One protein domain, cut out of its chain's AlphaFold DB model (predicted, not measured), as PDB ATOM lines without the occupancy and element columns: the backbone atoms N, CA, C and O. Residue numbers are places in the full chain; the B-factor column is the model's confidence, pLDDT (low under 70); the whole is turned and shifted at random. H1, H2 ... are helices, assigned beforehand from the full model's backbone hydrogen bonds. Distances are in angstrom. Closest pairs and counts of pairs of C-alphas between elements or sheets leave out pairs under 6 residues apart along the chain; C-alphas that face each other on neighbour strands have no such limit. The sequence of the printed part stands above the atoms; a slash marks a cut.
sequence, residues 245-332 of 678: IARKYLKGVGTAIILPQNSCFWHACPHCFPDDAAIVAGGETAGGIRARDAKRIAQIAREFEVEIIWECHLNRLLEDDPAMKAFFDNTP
ATOM      1  N   ILE A 245     118.690 -53.430  37.734       73.62
ATOM      2  CA  ILE A 245     117.574 -53.208  36.798       73.62
ATOM      3  C   ILE A 245     116.203 -53.521  37.431       73.62
ATOM      4  O   ILE A 245     115.294 -52.699  37.369       73.62
ATOM      5  N   ALA A 246     116.086 -54.642  38.152       72.12
ATOM      6  CA  ALA A 246     114.883 -54.999  38.909       72.12
ATOM      7  C   ALA A 246     114.512 -53.938  39.957       72.12
ATOM      8  O   ALA A 246     113.364 -53.517  40.070       72.12
ATOM      9  N   ARG A 247     115.495 -53.460  40.717       74.19
ATOM     10  CA  ARG A 247     115.256 -52.458  41.761       74.19
ATOM     11  C   ARG A 247     114.851 -51.101  41.193       74.19
ATOM     12  O   ARG A 247     114.018 -50.427  41.791       74.19
ATOM     13  N   LYS A 248     115.424 -50.702  40.054       78.75
ATOM     14  CA  LYS A 248     115.029 -49.480  39.340       78.75
ATOM     15  C   LYS A 248     113.588 -49.569  38.850       78.75
ATOM     16  O   LYS A 248     112.819 -48.654  39.112       78.75
ATOM     17  N   TYR A 249     113.201 -50.694  38.247       76.81
ATOM     18  CA  TYR A 249     111.811 -50.922  37.850       76.81
ATOM     19  C   TYR A 249     110.868 -50.856  39.058       76.81
ATOM     20  O   TYR A 249     109.892 -50.120  39.032       76.81
ATOM     21  N   LEU A 250     111.190 -51.546  40.158       73.88
ATOM     22  CA  LEU A 250     110.359 -51.549  41.367       73.88
ATOM     23  C   LEU A 250     110.099 -50.153  41.940       73.88
ATOM     24  O   LEU A 250     108.997 -49.899  42.419       73.88
ATOM     25  N   LYS A 251     111.070 -49.236  41.849       75.44
ATOM     26  CA  LYS A 251     110.864 -47.830  42.233       75.44
ATOM     27  C   LYS A 251     109.814 -47.119  41.371       75.44
ATOM     28  O   LYS A 251     109.179 -46.198  41.864       75.44
ATOM     29  N   GLY A 252     109.653 -47.517  40.110       69.44
ATOM     30  CA  GLY A 252     108.690 -46.919  39.184       69.44
ATOM     31  C   GLY A 252     107.273 -47.494  39.278       69.44
ATOM     32  O   GLY A 252     106.326 -46.774  38.984       69.44
ATOM     33  N   VAL A 253     107.114 -48.764  39.679       66.94
ATOM     34  CA  VAL A 253     105.824 -49.491  39.557       66.94
ATOM     35  C   VAL A 253     105.296 -50.076  40.875       66.94
ATOM     36  O   VAL A 253     104.166 -50.543  40.928       66.94
ATOM     37  N   GLY A 254     106.074 -50.022  41.964       55.72
ATOM     38  CA  GLY A 254     105.617 -50.281  43.337       55.72
ATOM     39  C   GLY A 254     105.417 -51.752  43.738       55.72
ATOM     40  O   GLY A 254     105.782 -52.112  44.857       55.72
ATOM     41  N   THR A 255     104.902 -52.622  42.860       54.34
ATOM     42  CA  THR A 255     104.507 -54.007  43.210       54.34
ATOM     43  C   THR A 255     104.790 -55.021  42.090       54.34
ATOM     44  O   THR A 255     103.886 -55.409  41.360       54.34
ATOM     45  N   ALA A 256     106.036 -55.492  41.948       57.03
ATOM     46  CA  ALA A 256     106.382 -56.568  41.003       57.03
ATOM     47  C   ALA A 256     107.546 -57.453  41.498       57.03
ATOM     48  O   ALA A 256     108.439 -56.999  42.213       57.03
ATOM     49  N   ILE A 257     107.587 -58.725  41.092       57.78
ATOM     50  CA  ILE A 257     108.748 -59.606  41.280       57.78
ATOM     51  C   ILE A 257     109.506 -59.696  39.960       57.78
ATOM     52  O   ILE A 257     109.042 -60.262  38.975       57.78
ATOM     53  N   ILE A 258     110.726 -59.175  39.948       58.09
ATOM     54  CA  ILE A 258     111.518 -59.088  38.721       58.09
ATOM     55  C   ILE A 258     112.717 -60.001  38.839       58.09
ATOM     56  O   ILE A 258     113.456 -59.968  39.830       58.09
ATOM     57  N   LEU A 259     112.911 -60.812  37.807       58.53
ATOM     58  CA  LEU A 259     114.010 -61.757  37.749       58.53
ATOM     59  C   LEU A 259     115.251 -61.059  37.133       58.53
ATOM     60  O   LEU A 259     115.146 -60.470  36.057       58.53
ATOM     61  N   PRO A 260     116.414 -61.059  37.822       49.50
ATOM     62  CA  PRO A 260     117.569 -60.185  37.544       49.50
ATOM     63  C   PRO A 260     118.419 -60.528  36.307       49.50
ATOM     64  O   PRO A 260     118.124 -61.467  35.588       49.50
ATOM     65  N   GLN A 261     119.521 -59.807  36.071       38.97
ATOM     66  CA  GLN A 261     120.464 -60.093  34.980       38.97
ATOM     67  C   GLN A 261     121.038 -61.525  35.025       38.97
ATOM     68  O   GLN A 261     121.434 -61.995  36.091       38.97
ATOM     69  N   ASN A 262     121.068 -62.216  33.878       49.19
ATOM     70  CA  ASN A 262     121.303 -63.662  33.710       49.19
ATOM     71  C   ASN A 262     120.164 -64.563  34.219       49.19
ATOM     72  O   ASN A 262     120.237 -65.782  34.055       49.19
ATOM     73  N   SER A 263     119.090 -64.013  34.791       65.56
ATOM     74  CA  SER A 263     117.968 -64.820  35.280       65.56
ATOM     75  C   SER A 263     117.291 -65.605  34.175       65.56
ATOM     76  O   SER A 263     116.810 -66.691  34.449       65.56
ATOM     77  N   CYS A 264     117.284 -65.133  32.926       78.44
ATOM     78  CA  CYS A 264     116.694 -65.920  31.845       78.44
ATOM     79  C   CYS A 264     117.412 -67.269  31.698       78.44
ATOM     80  O   CYS A 264     116.749 -68.281  31.497       78.44
ATOM     81  N   PHE A 265     118.737 -67.286  31.880       79.25
ATOM     82  CA  PHE A 265     119.558 -68.497  31.886       79.25
ATOM     83  C   PHE A 265     119.499 -69.254  33.223       79.25
ATOM     84  O   PHE A 265     119.570 -70.472  33.224       79.25
ATOM     85  N   TRP A 266     119.328 -68.591  34.370       75.38
ATOM     86  CA  TRP A 266     119.222 -69.277  35.674       75.38
ATOM     87  C   TRP A 266     117.819 -69.802  36.018       75.38
ATOM     88  O   TRP A 266     117.692 -70.747  36.788       75.38
ATOM     89  N   HIS A 267     116.779 -69.191  35.460       80.06
ATOM     90  CA  HIS A 267     115.360 -69.457  35.718       80.06
ATOM     91  C   HIS A 267     114.622 -69.970  34.472       80.06
ATOM     92  O   HIS A 267     113.400 -70.089  34.481       80.06
ATOM     93  N   ALA A 268     115.364 -70.273  33.401       86.31
ATOM     94  CA  ALA A 268     114.844 -70.861  32.172       86.31
ATOM     95  C   ALA A 268     113.632 -70.103  31.599       86.31
ATOM     96  O   ALA A 268     112.533 -70.650  31.476       86.31
ATOM     97  N   CYS A 269     113.847 -68.826  31.257       86.88
ATOM     98  CA  CYS A 269     112.818 -67.971  30.662       86.88
ATOM     99  C   CYS A 269     112.118 -68.692  29.495       86.88
ATOM    100  O   CYS A 269     112.815 -69.079  28.556       86.88
ATOM    101  N   PRO A 270     110.775 -68.804  29.486       87.38
ATOM    102  CA  PRO A 270     110.045 -69.497  28.421       87.38
ATOM    103  C   PRO A 270     110.326 -68.965  27.010       87.38
ATOM    104  O   PRO A 270     110.231 -69.709  26.042       87.38
ATOM    105  N   HIS A 271     110.683 -67.681  26.883       87.44
ATOM    106  CA  HIS A 271     111.004 -67.059  25.598       87.44
ATOM    107  C   HIS A 271     112.444 -67.344  25.143       87.44
ATOM    108  O   HIS A 271     112.688 -67.529  23.955       87.44
ATOM    109  N   CYS A 272     113.417 -67.345  26.060       87.12
ATOM    110  CA  CYS A 272     114.827 -67.595  25.723       87.12
ATOM    111  C   CYS A 272     115.175 -69.091  25.682       87.12
ATOM    112  O   CYS A 272     116.064 -69.484  24.935       87.12
ATOM    113  N   PHE A 273     114.482 -69.907  26.479       88.88
ATOM    114  CA  PHE A 273     114.686 -71.349  26.639       88.88
ATOM    115  C   PHE A 273     113.337 -72.083  26.512       88.88
ATOM    116  O   PHE A 273     112.797 -72.580  27.510       88.88
ATOM    117  N   PRO A 274     112.760 -72.119  25.294       88.88
ATOM    118  CA  PRO A 274     111.457 -72.739  25.057       88.88
ATOM    119  C   PRO A 274     111.504 -74.268  25.177       88.88
ATOM    120  O   PRO A 274     110.504 -74.880  25.537       88.88
ATOM    121  N   ASP A 275     112.658 -74.881  24.899       91.25
ATOM    122  CA  ASP A 275     112.862 -76.323  25.014       91.25
ATOM    123  C   ASP A 275     113.098 -76.732  26.476       91.25
ATOM    124  O   ASP A 275     114.074 -76.318  27.102       91.25
ATOM    125  N   ASP A 276     112.211 -77.571  27.015       89.44
ATOM    126  CA  ASP A 276     112.290 -78.107  28.375       89.44
ATOM    127  C   ASP A 276     113.556 -78.946  28.614       89.44
ATOM    128  O   ASP A 276     114.020 -79.013  29.755       89.44
ATOM    129  N   ALA A 277     114.118 -79.565  27.568       89.25
ATOM    130  CA  ALA A 277     115.328 -80.381  27.645       89.25
ATOM    131  C   ALA A 277     116.624 -79.552  27.622       89.25
ATOM    132  O   ALA A 277     117.697 -80.092  27.908       89.25
ATOM    133  N   ALA A 278     116.544 -78.252  27.320       87.44
ATOM    134  CA  ALA A 278     117.708 -77.380  27.297       87.44
ATOM    135  C   ALA A 278     118.394 -77.362  28.671       87.44
ATOM    136  O   ALA A 278     117.755 -77.123  29.700       87.44
ATOM    137  N   ILE A 279     119.706 -77.599  28.683       83.00
ATOM    138  CA  ILE A 279     120.516 -77.488  29.896       83.00
ATOM    139  C   ILE A 279     120.856 -76.024  30.114       83.00
ATOM    140  O   ILE A 279     121.463 -75.374  29.259       83.00
ATOM    141  N   VAL A 280     120.469 -75.518  31.275       81.69
ATOM    142  CA  VAL A 280     120.662 -74.121  31.643       81.69
ATOM    143  C   VAL A 280     121.655 -74.000  32.805       81.69
ATOM    144  O   VAL A 280     122.403 -74.939  33.102       81.69
ATOM    145  N   ALA A 281     121.746 -72.827  33.434       71.81
ATOM    146  CA  ALA A 281     122.716 -72.599  34.499       71.81
ATOM    147  C   ALA A 281     122.576 -73.631  35.633       71.81
ATOM    148  O   ALA A 281     121.472 -73.953  36.065       71.81
ATOM    149  N   GLY A 282     123.703 -74.151  36.125       69.00
ATOM    150  CA  GLY A 282     123.713 -75.177  37.174       69.00
ATOM    151  C   GLY A 282     123.551 -76.618  36.678       69.00
ATOM    152  O   GLY A 282     123.608 -77.532  37.493       69.00
ATOM    153  N   GLY A 283     123.417 -76.846  35.365       77.75
ATOM    154  CA  GLY A 283     123.344 -78.194  34.785       77.75
ATOM    155  C   GLY A 283     121.968 -78.858  34.899       77.75
ATOM    156  O   GLY A 283     121.835 -80.032  34.563       77.75
ATOM    157  N   GLU A 284     120.954 -78.122  35.362       81.06
ATOM    158  CA  GLU A 284     119.558 -78.562  35.403       81.06
ATOM    159  C   GLU A 284     118.864 -78.313  34.051       81.06
ATOM    160  O   GLU A 284     119.286 -77.469  33.254       81.06
ATOM    161  N   THR A 285     117.777 -79.043  33.792       89.50
ATOM    162  CA  THR A 285     116.940 -78.829  32.606       89.50
ATOM    163  C   THR A 285     116.030 -77.613  32.790       89.50
ATOM    164  O   THR A 285     115.545 -77.337  33.893       89.50
ATOM    165  N   ALA A 286     115.748 -76.904  31.699       87.88
ATOM    166  CA  ALA A 286     114.850 -75.753  31.683       87.88
ATOM    167  C   ALA A 286     113.465 -76.078  32.274       87.88
ATOM    168  O   ALA A 286     112.944 -75.317  33.094       87.88
ATOM    169  N   GLY A 287     112.897 -77.237  31.925       88.62
ATOM    170  CA  GLY A 287     111.620 -77.702  32.472       88.62
ATOM    171  C   GLY A 287     111.675 -77.964  33.983       88.62
ATOM    172  O   GLY A 287     110.760 -77.582  34.717       88.62
ATOM    173  N   GLY A 288     112.776 -78.547  34.477       87.00
ATOM    174  CA  GLY A 288     112.982 -78.809  35.905       87.00
ATOM    175  C   GLY A 288     113.034 -77.523  36.734       87.00
ATOM    176  O   GLY A 288     112.355 -77.412  37.761       87.00
ATOM    177  N   ILE A 289     113.761 -76.517  36.242       86.69
ATOM    178  CA  ILE A 289     113.836 -75.197  36.876       86.69
ATOM    179  C   ILE A 289     112.471 -74.507  36.885       86.69
ATOM    180  O   ILE A 289     112.032 -74.056  37.944       86.69
ATOM    181  N   ARG A 290     111.753 -74.481  35.753       88.44
ATOM    182  CA  ARG A 290     110.412 -73.874  35.687       88.44
ATOM    183  C   ARG A 290     109.428 -74.541  36.646       88.44
ATOM    184  O   ARG A 290     108.672 -73.844  37.317       88.44
ATOM    185  N   ALA A 291     109.465 -75.867  36.778       86.31
ATOM    186  CA  ALA A 291     108.613 -76.592  37.720       86.31
ATOM    187  C   ALA A 291     108.926 -76.250  39.190       86.31
ATOM    188  O   ALA A 291     108.012 -76.108  40.009       86.31
ATOM    189  N   ARG A 292     110.210 -76.101  39.540       85.56
ATOM    190  CA  ARG A 292     110.644 -75.657  40.875       85.56
ATOM    191  C   ARG A 292     110.192 -74.225  41.157       85.56
ATOM    192  O   ARG A 292     109.624 -73.958  42.217       85.56
ATOM    193  N   ASP A 293     110.424 -73.322  40.214       83.69
ATOM    194  CA  ASP A 293     110.117 -71.906  40.380       83.69
ATOM    195  C   ASP A 293     108.604 -71.671  40.432       83.69
ATOM    196  O   ASP A 293     108.145 -70.908  41.277       83.69
ATOM    197  N   ALA A 294     107.808 -72.413  39.652       85.06
ATOM    198  CA  ALA A 294     106.347 -72.382  39.719       85.06
ATOM    199  C   ALA A 294     105.815 -72.731  41.119       85.06
ATOM    200  O   ALA A 294     104.913 -72.060  41.617       85.06
ATOM    201  N   LYS A 295     106.403 -73.728  41.802       85.62
ATOM    202  CA  LYS A 295     106.034 -74.064  43.193       85.62
ATOM    203  C   LYS A 295     106.325 -72.908  44.148       85.62
ATOM    204  O   LYS A 295     105.505 -72.608  45.011       85.62
ATOM    205  N   ARG A 296     107.479 -72.254  43.988       82.06
ATOM    206  CA  ARG A 296     107.874 -71.099  44.802       82.06
ATOM    207  C   ARG A 296     106.966 -69.894  44.547       82.06
ATOM    208  O   ARG A 296     106.511 -69.268  45.497       82.06
ATOM    209  N   ILE A 297     106.674 -69.590  43.285       81.94
ATOM    210  CA  ILE A 297     105.770 -68.502  42.887       81.94
ATOM    211  C   ILE A 297     104.373 -68.746  43.458       81.94
ATOM    212  O   ILE A 297     103.808 -67.850  44.072       81.94
ATOM    213  N   ALA A 298     103.851 -69.970  43.344       83.75
ATOM    214  CA  ALA A 298     102.542 -70.333  43.883       83.75
ATOM    215  C   ALA A 298     102.458 -70.222  45.415       83.75
ATOM    216  O   ALA A 298     101.364 -70.062  45.948       83.75
ATOM    217  N   GLN A 299     103.579 -70.326  46.136       82.62
ATOM    218  CA  GLN A 299     103.618 -70.053  47.575       82.62
ATOM    219  C   GLN A 299     103.550 -68.551  47.857       82.62
ATOM    220  O   GLN A 299     102.761 -68.136  48.695       82.62
ATOM    221  N   ILE A 300     104.333 -67.743  47.137       79.06
ATOM    222  CA  ILE A 300     104.375 -66.285  47.324       79.06
ATOM    223  C   ILE A 300     103.035 -65.646  46.935       79.06
ATOM    224  O   ILE A 300     102.525 -64.796  47.660       79.06
ATOM    225  N   ALA A 301     102.423 -66.119  45.848       80.69
ATOM    226  CA  ALA A 301     101.138 -65.637  45.343       80.69
ATOM    227  C   ALA A 301      99.954 -65.869  46.303       80.69
ATOM    228  O   ALA A 301      98.857 -65.381  46.052       80.69
ATOM    229  N   ARG A 302     100.143 -66.626  47.396       85.38
ATOM    230  CA  ARG A 302      99.128 -66.770  48.456       85.38
ATOM    231  C   ARG A 302      99.036 -65.544  49.354       85.38
ATOM    232  O   ARG A 302      97.983 -65.312  49.934       85.38
ATOM    233  N   GLU A 303     100.138 -64.818  49.501       82.06
ATOM    234  CA  GLU A 303     100.267 -63.705  50.447       82.06
ATOM    235  C   GLU A 303     100.465 -62.358  49.739       82.06
ATOM    236  O   GLU A 303     100.209 -61.315  50.333       82.06
ATOM    237  N   PHE A 304     100.886 -62.369  48.471       76.81
ATOM    238  CA  PHE A 304     101.231 -61.168  47.715       76.81
ATOM    239  C   PHE A 304     100.691 -61.226  46.285       76.81
ATOM    240  O   PHE A 304     100.624 -62.297  45.681       76.81
ATOM    241  N   GLU A 305     100.368 -60.066  45.716       75.00
ATOM    242  CA  GLU A 305     100.178 -59.927  44.272       75.00
ATOM    243  C   GLU A 305     101.541 -60.055  43.576       75.00
ATOM    244  O   GLU A 305     102.509 -59.385  43.945       75.00
ATOM    245  N   VAL A 306     101.643 -60.974  42.612       70.50
ATOM    246  CA  VAL A 306     102.911 -61.307  41.952       70.50
ATOM    247  C   VAL A 306     102.803 -61.051  40.456       70.50
ATOM    248  O   VAL A 306     102.211 -61.839  39.723       70.50
ATOM    249  N   GLU A 307     103.461 -59.993  39.995       74.81
ATOM    250  CA  GLU A 307     103.779 -59.785  38.583       74.81
ATOM    251  C   GLU A 307     105.200 -60.292  38.303       74.81
ATOM    252  O   GLU A 307     106.122 -59.956  39.046       74.81
ATOM    253  N   ILE A 308     105.390 -61.106  37.256       77.12
ATOM    254  CA  ILE A 308     106.710 -61.628  36.864       77.12
ATOM    255  C   ILE A 308     107.162 -60.961  35.580       77.12
ATOM    256  O   ILE A 308     106.571 -61.165  34.519       77.12
ATOM    257  N   ILE A 309     108.283 -60.251  35.661       77.75
ATOM    258  CA  ILE A 309     108.906 -59.624  34.499       77.75
ATOM    259  C   ILE A 309     110.260 -60.272  34.255       77.75
ATOM    260  O   ILE A 309     111.139 -60.294  35.123       77.75
ATOM    261  N   TRP A 310     110.410 -60.821  33.050       82.81
ATOM    262  CA  TRP A 310     111.650 -61.418  32.576       82.81
ATOM    263  C   TRP A 310     112.611 -60.343  32.087       82.81
ATOM    264  O   TRP A 310     112.210 -59.411  31.391       82.81
ATOM    265  N   GLU A 311     113.898 -60.524  32.363       79.06
ATOM    266  CA  GLU A 311     114.950 -59.603  31.932       79.06
ATOM    267  C   GLU A 311     114.911 -59.323  30.418       79.06
ATOM    268  O   GLU A 311     114.958 -58.171  30.003       79.06
ATOM    269  N   CYS A 312     114.755 -60.353  29.578       84.31
ATOM    270  CA  CYS A 312     114.690 -60.178  28.123       84.31
ATOM    271  C   CYS A 312     113.455 -59.396  27.647       84.31
ATOM    272  O   CYS A 312     113.432 -58.907  26.520       84.31
ATOM    273  N   HIS A 313     112.396 -59.345  28.459       85.25
ATOM    274  CA  HIS A 313     111.222 -58.522  28.185       85.25
ATOM    275  C   HIS A 313     111.493 -57.083  28.624       85.25
ATOM    276  O   HIS A 313     111.302 -56.165  27.839       85.25
ATOM    277  N   LEU A 314     112.038 -56.896  29.826       82.00
ATOM    278  CA  LEU A 314     112.398 -55.580  30.342       82.00
ATOM    279  C   LEU A 314     113.434 -54.861  29.464       82.00
ATOM    280  O   LEU A 314     113.285 -53.677  29.201       82.00
ATOM    281  N   ASN A 315     114.444 -55.574  28.962       83.75
ATOM    282  CA  ASN A 315     115.431 -54.995  28.049       83.75
ATOM    283  C   ASN A 315     114.783 -54.499  26.748       83.75
ATOM    284  O   ASN A 315     115.120 -53.413  26.297       83.75
ATOM    285  N   ARG A 316     113.807 -55.237  26.198       85.19
ATOM    286  CA  ARG A 316     113.027 -54.782  25.033       85.19
ATOM    287  C   ARG A 316     112.185 -53.550  25.355       85.19
ATOM    288  O   ARG A 316     112.201 -52.599  24.592       85.19
ATOM    289  N   LEU A 317     111.528 -53.517  26.516       84.19
ATOM    290  CA  LEU A 317     110.785 -52.328  26.953       84.19
ATOM    291  C   LEU A 317     111.690 -51.092  27.067       84.19
ATOM    292  O   LEU A 317     111.283 -50.004  26.686       84.19
ATOM    293  N   LEU A 318     112.929 -51.254  27.539       84.56
ATOM    294  CA  LEU A 318     113.909 -50.164  27.598       84.56
ATOM    295  C   LEU A 318     114.439 -49.742  26.218       84.56
ATOM    296  O   LEU A 318     114.915 -48.618  26.073       84.56
ATOM    297  N   GLU A 319     114.401 -50.628  25.223       86.31
ATOM    298  CA  GLU A 319     114.713 -50.291  23.829       86.31
ATOM    299  C   GLU A 319     113.558 -49.515  23.175       86.31
ATOM    300  O   GLU A 319     113.806 -48.547  22.457       86.31
ATOM    301  N   ASP A 320     112.314 -49.905  23.472       89.06
ATOM    302  CA  ASP A 320     111.101 -49.360  22.853       89.06
ATOM    303  C   ASP A 320     110.586 -48.068  23.519       89.06
ATOM    304  O   ASP A 320     109.963 -47.244  22.847       89.06
ATOM    305  N   ASP A 321     110.839 -47.864  24.820       87.38
ATOM    306  CA  ASP A 321     110.393 -46.698  25.593       87.38
ATOM    307  C   ASP A 321     111.582 -45.816  26.039       87.38
ATOM    308  O   ASP A 321     112.221 -46.064  27.075       87.38
ATOM    309  N   PRO A 322     111.870 -44.723  25.302       87.44
ATOM    310  CA  PRO A 322     112.924 -43.778  25.659       87.44
ATOM    311  C   PRO A 322     112.721 -43.096  27.016       87.44
ATOM    312  O   PRO A 322     113.706 -42.743  27.668       87.44
ATOM    313  N   ALA A 323     111.475 -42.889  27.455       85.38
ATOM    314  CA  ALA A 323     111.181 -42.251  28.736       85.38
ATOM    315  C   ALA A 323     111.486 -43.208  29.892       85.38
ATOM    316  O   ALA A 323     112.129 -42.817  30.871       85.38
ATOM    317  N   MET A 324     111.113 -44.480  29.744       84.56
ATOM    318  CA  MET A 324     111.496 -45.536  30.677       84.56
ATOM    319  C   MET A 324     113.017 -45.682  30.733       84.56
ATOM    320  O   MET A 324     113.598 -45.682  31.819       84.56
ATOM    321  N   LYS A 325     113.691 -45.719  29.579       85.31
ATOM    322  CA  LYS A 325     115.156 -45.757  29.522       85.31
ATOM    323  C   LYS A 325     115.787 -44.573  30.256       85.31
ATOM    324  O   LYS A 325     116.674 -44.772  31.082       85.31
ATOM    325  N   ALA A 326     115.292 -43.358  30.026       83.94
ATOM    326  CA  ALA A 326     115.766 -42.166  30.720       83.94
ATOM    327  C   ALA A 326     115.536 -42.244  32.239       83.94
ATOM    328  O   ALA A 326     116.423 -41.874  33.008       83.94
ATOM    329  N   PHE A 327     114.393 -42.758  32.700       85.94
ATOM    330  CA  PHE A 327     114.148 -42.989  34.127       85.94
ATOM    331  C   PHE A 327     115.162 -43.977  34.722       85.94
ATOM    332  O   PHE A 327     115.729 -43.729  35.789       85.94
ATOM    333  N   PHE A 328     115.447 -45.074  34.018       84.19
ATOM    334  CA  PHE A 328     116.420 -46.073  34.457       84.19
ATOM    335  C   PHE A 328     117.833 -45.504  34.511       84.19
ATOM    336  O   PHE A 328     118.516 -45.680  35.522       84.19
ATOM    337  N   ASP A 329     118.269 -44.805  33.468       81.31
ATOM    338  CA  ASP A 329     119.607 -44.218  33.383       81.31
ATOM    339  C   ASP A 329     119.810 -43.134  34.461       81.31
ATOM    340  O   ASP A 329     120.880 -43.035  35.067       81.31
ATOM    341  N   ASN A 330     118.762 -42.374  34.793       82.62
ATOM    342  CA  ASN A 330     118.834 -41.310  35.796       82.62
ATOM    343  C   ASN A 330     118.609 -41.776  37.238       82.62
ATOM    344  O   ASN A 330     119.009 -41.067  38.155       82.62
ATOM    345  N   THR A 331     118.031 -42.959  37.467       84.81
ATOM    346  CA  THR A 331     117.821 -43.479  38.825       84.81
ATOM    347  C   THR A 331     119.151 -43.934  39.446       84.81
ATOM    348  O   THR A 331     119.755 -44.892  38.943       84.81
ATOM    349  N   PRO A 332     119.598 -43.336  40.569       83.38
ATOM    350  CA  PRO A 332     120.824 -43.748  41.247       83.38
ATOM    351  C   PRO A 332     120.722 -45.165  41.826       83.38
ATOM    352  O   PRO A 332     119.660 -45.594  42.304       83.38
TER     353      PRO A 332
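Overview. This is residues 245 to 332 of the 678 residues of the protein "DNA-directed DNA polymerase" of Globodera pallida (UniProt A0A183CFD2). Two loosely joined ends: H1, H4 and H5 at one, and H3, the longest helix, at the other with the loop of residues 267 to 285. Between them, residues 257 to 258 and 308 to 309 pair in parallel. The printed part has 88 residues, with five named helices, H1 to H5 in order along the chain, and no named strand; the class is all helix, with 47 of the 88 printed residues in the named helices, and the whole is only just compact, close to loose, with a radius of gyration of the C-alphas of 14.3 A and spans of 39 by 30 by 19 A.

Arrangement. H1, residues 245 to 253, only just touches H5, residues 322 to 330, with 3 pairs of C-alphas within 8 A, the closest Lys 248 and Phe 328, 6.1 A. H2, residues 263 to 266, only just touches H4, residues 311 to 320, with 3 such pairs, the closest Cys 264 and Glu 311, 6.6 A. H4 and H5 touch only at the corner, at a steep tilt of 65 degrees; their closest C-alphas, Leu 318 and Lys 325, are 5.0 A apart. H3, residues 286 to 300, touches no helix. Every O i to N i+4 pair is within hydrogen-bond range in H3 and H5, 4 of 5 in H1 and 5 of 6 in H4; H2 is too short for one.

Along the chain. H1, 12.6 A long, begins at C-alpha 245 (117.574, -53.208, 36.798). H2 measures 4.6 A, H3 21.1 A, H4 14.2 A and H5 12.0 A, ending at C-alpha 330 (118.834, -41.310, 35.796).

Size, cuts and confidence. The C-alphas farthest apart, of Ala 277 and Asn 330, are 40.1 A apart. The printed part has no cut, and the link H2 to H3 is long, 19 residues. Residues 252 to 263 and 282 are under pLDDT 70.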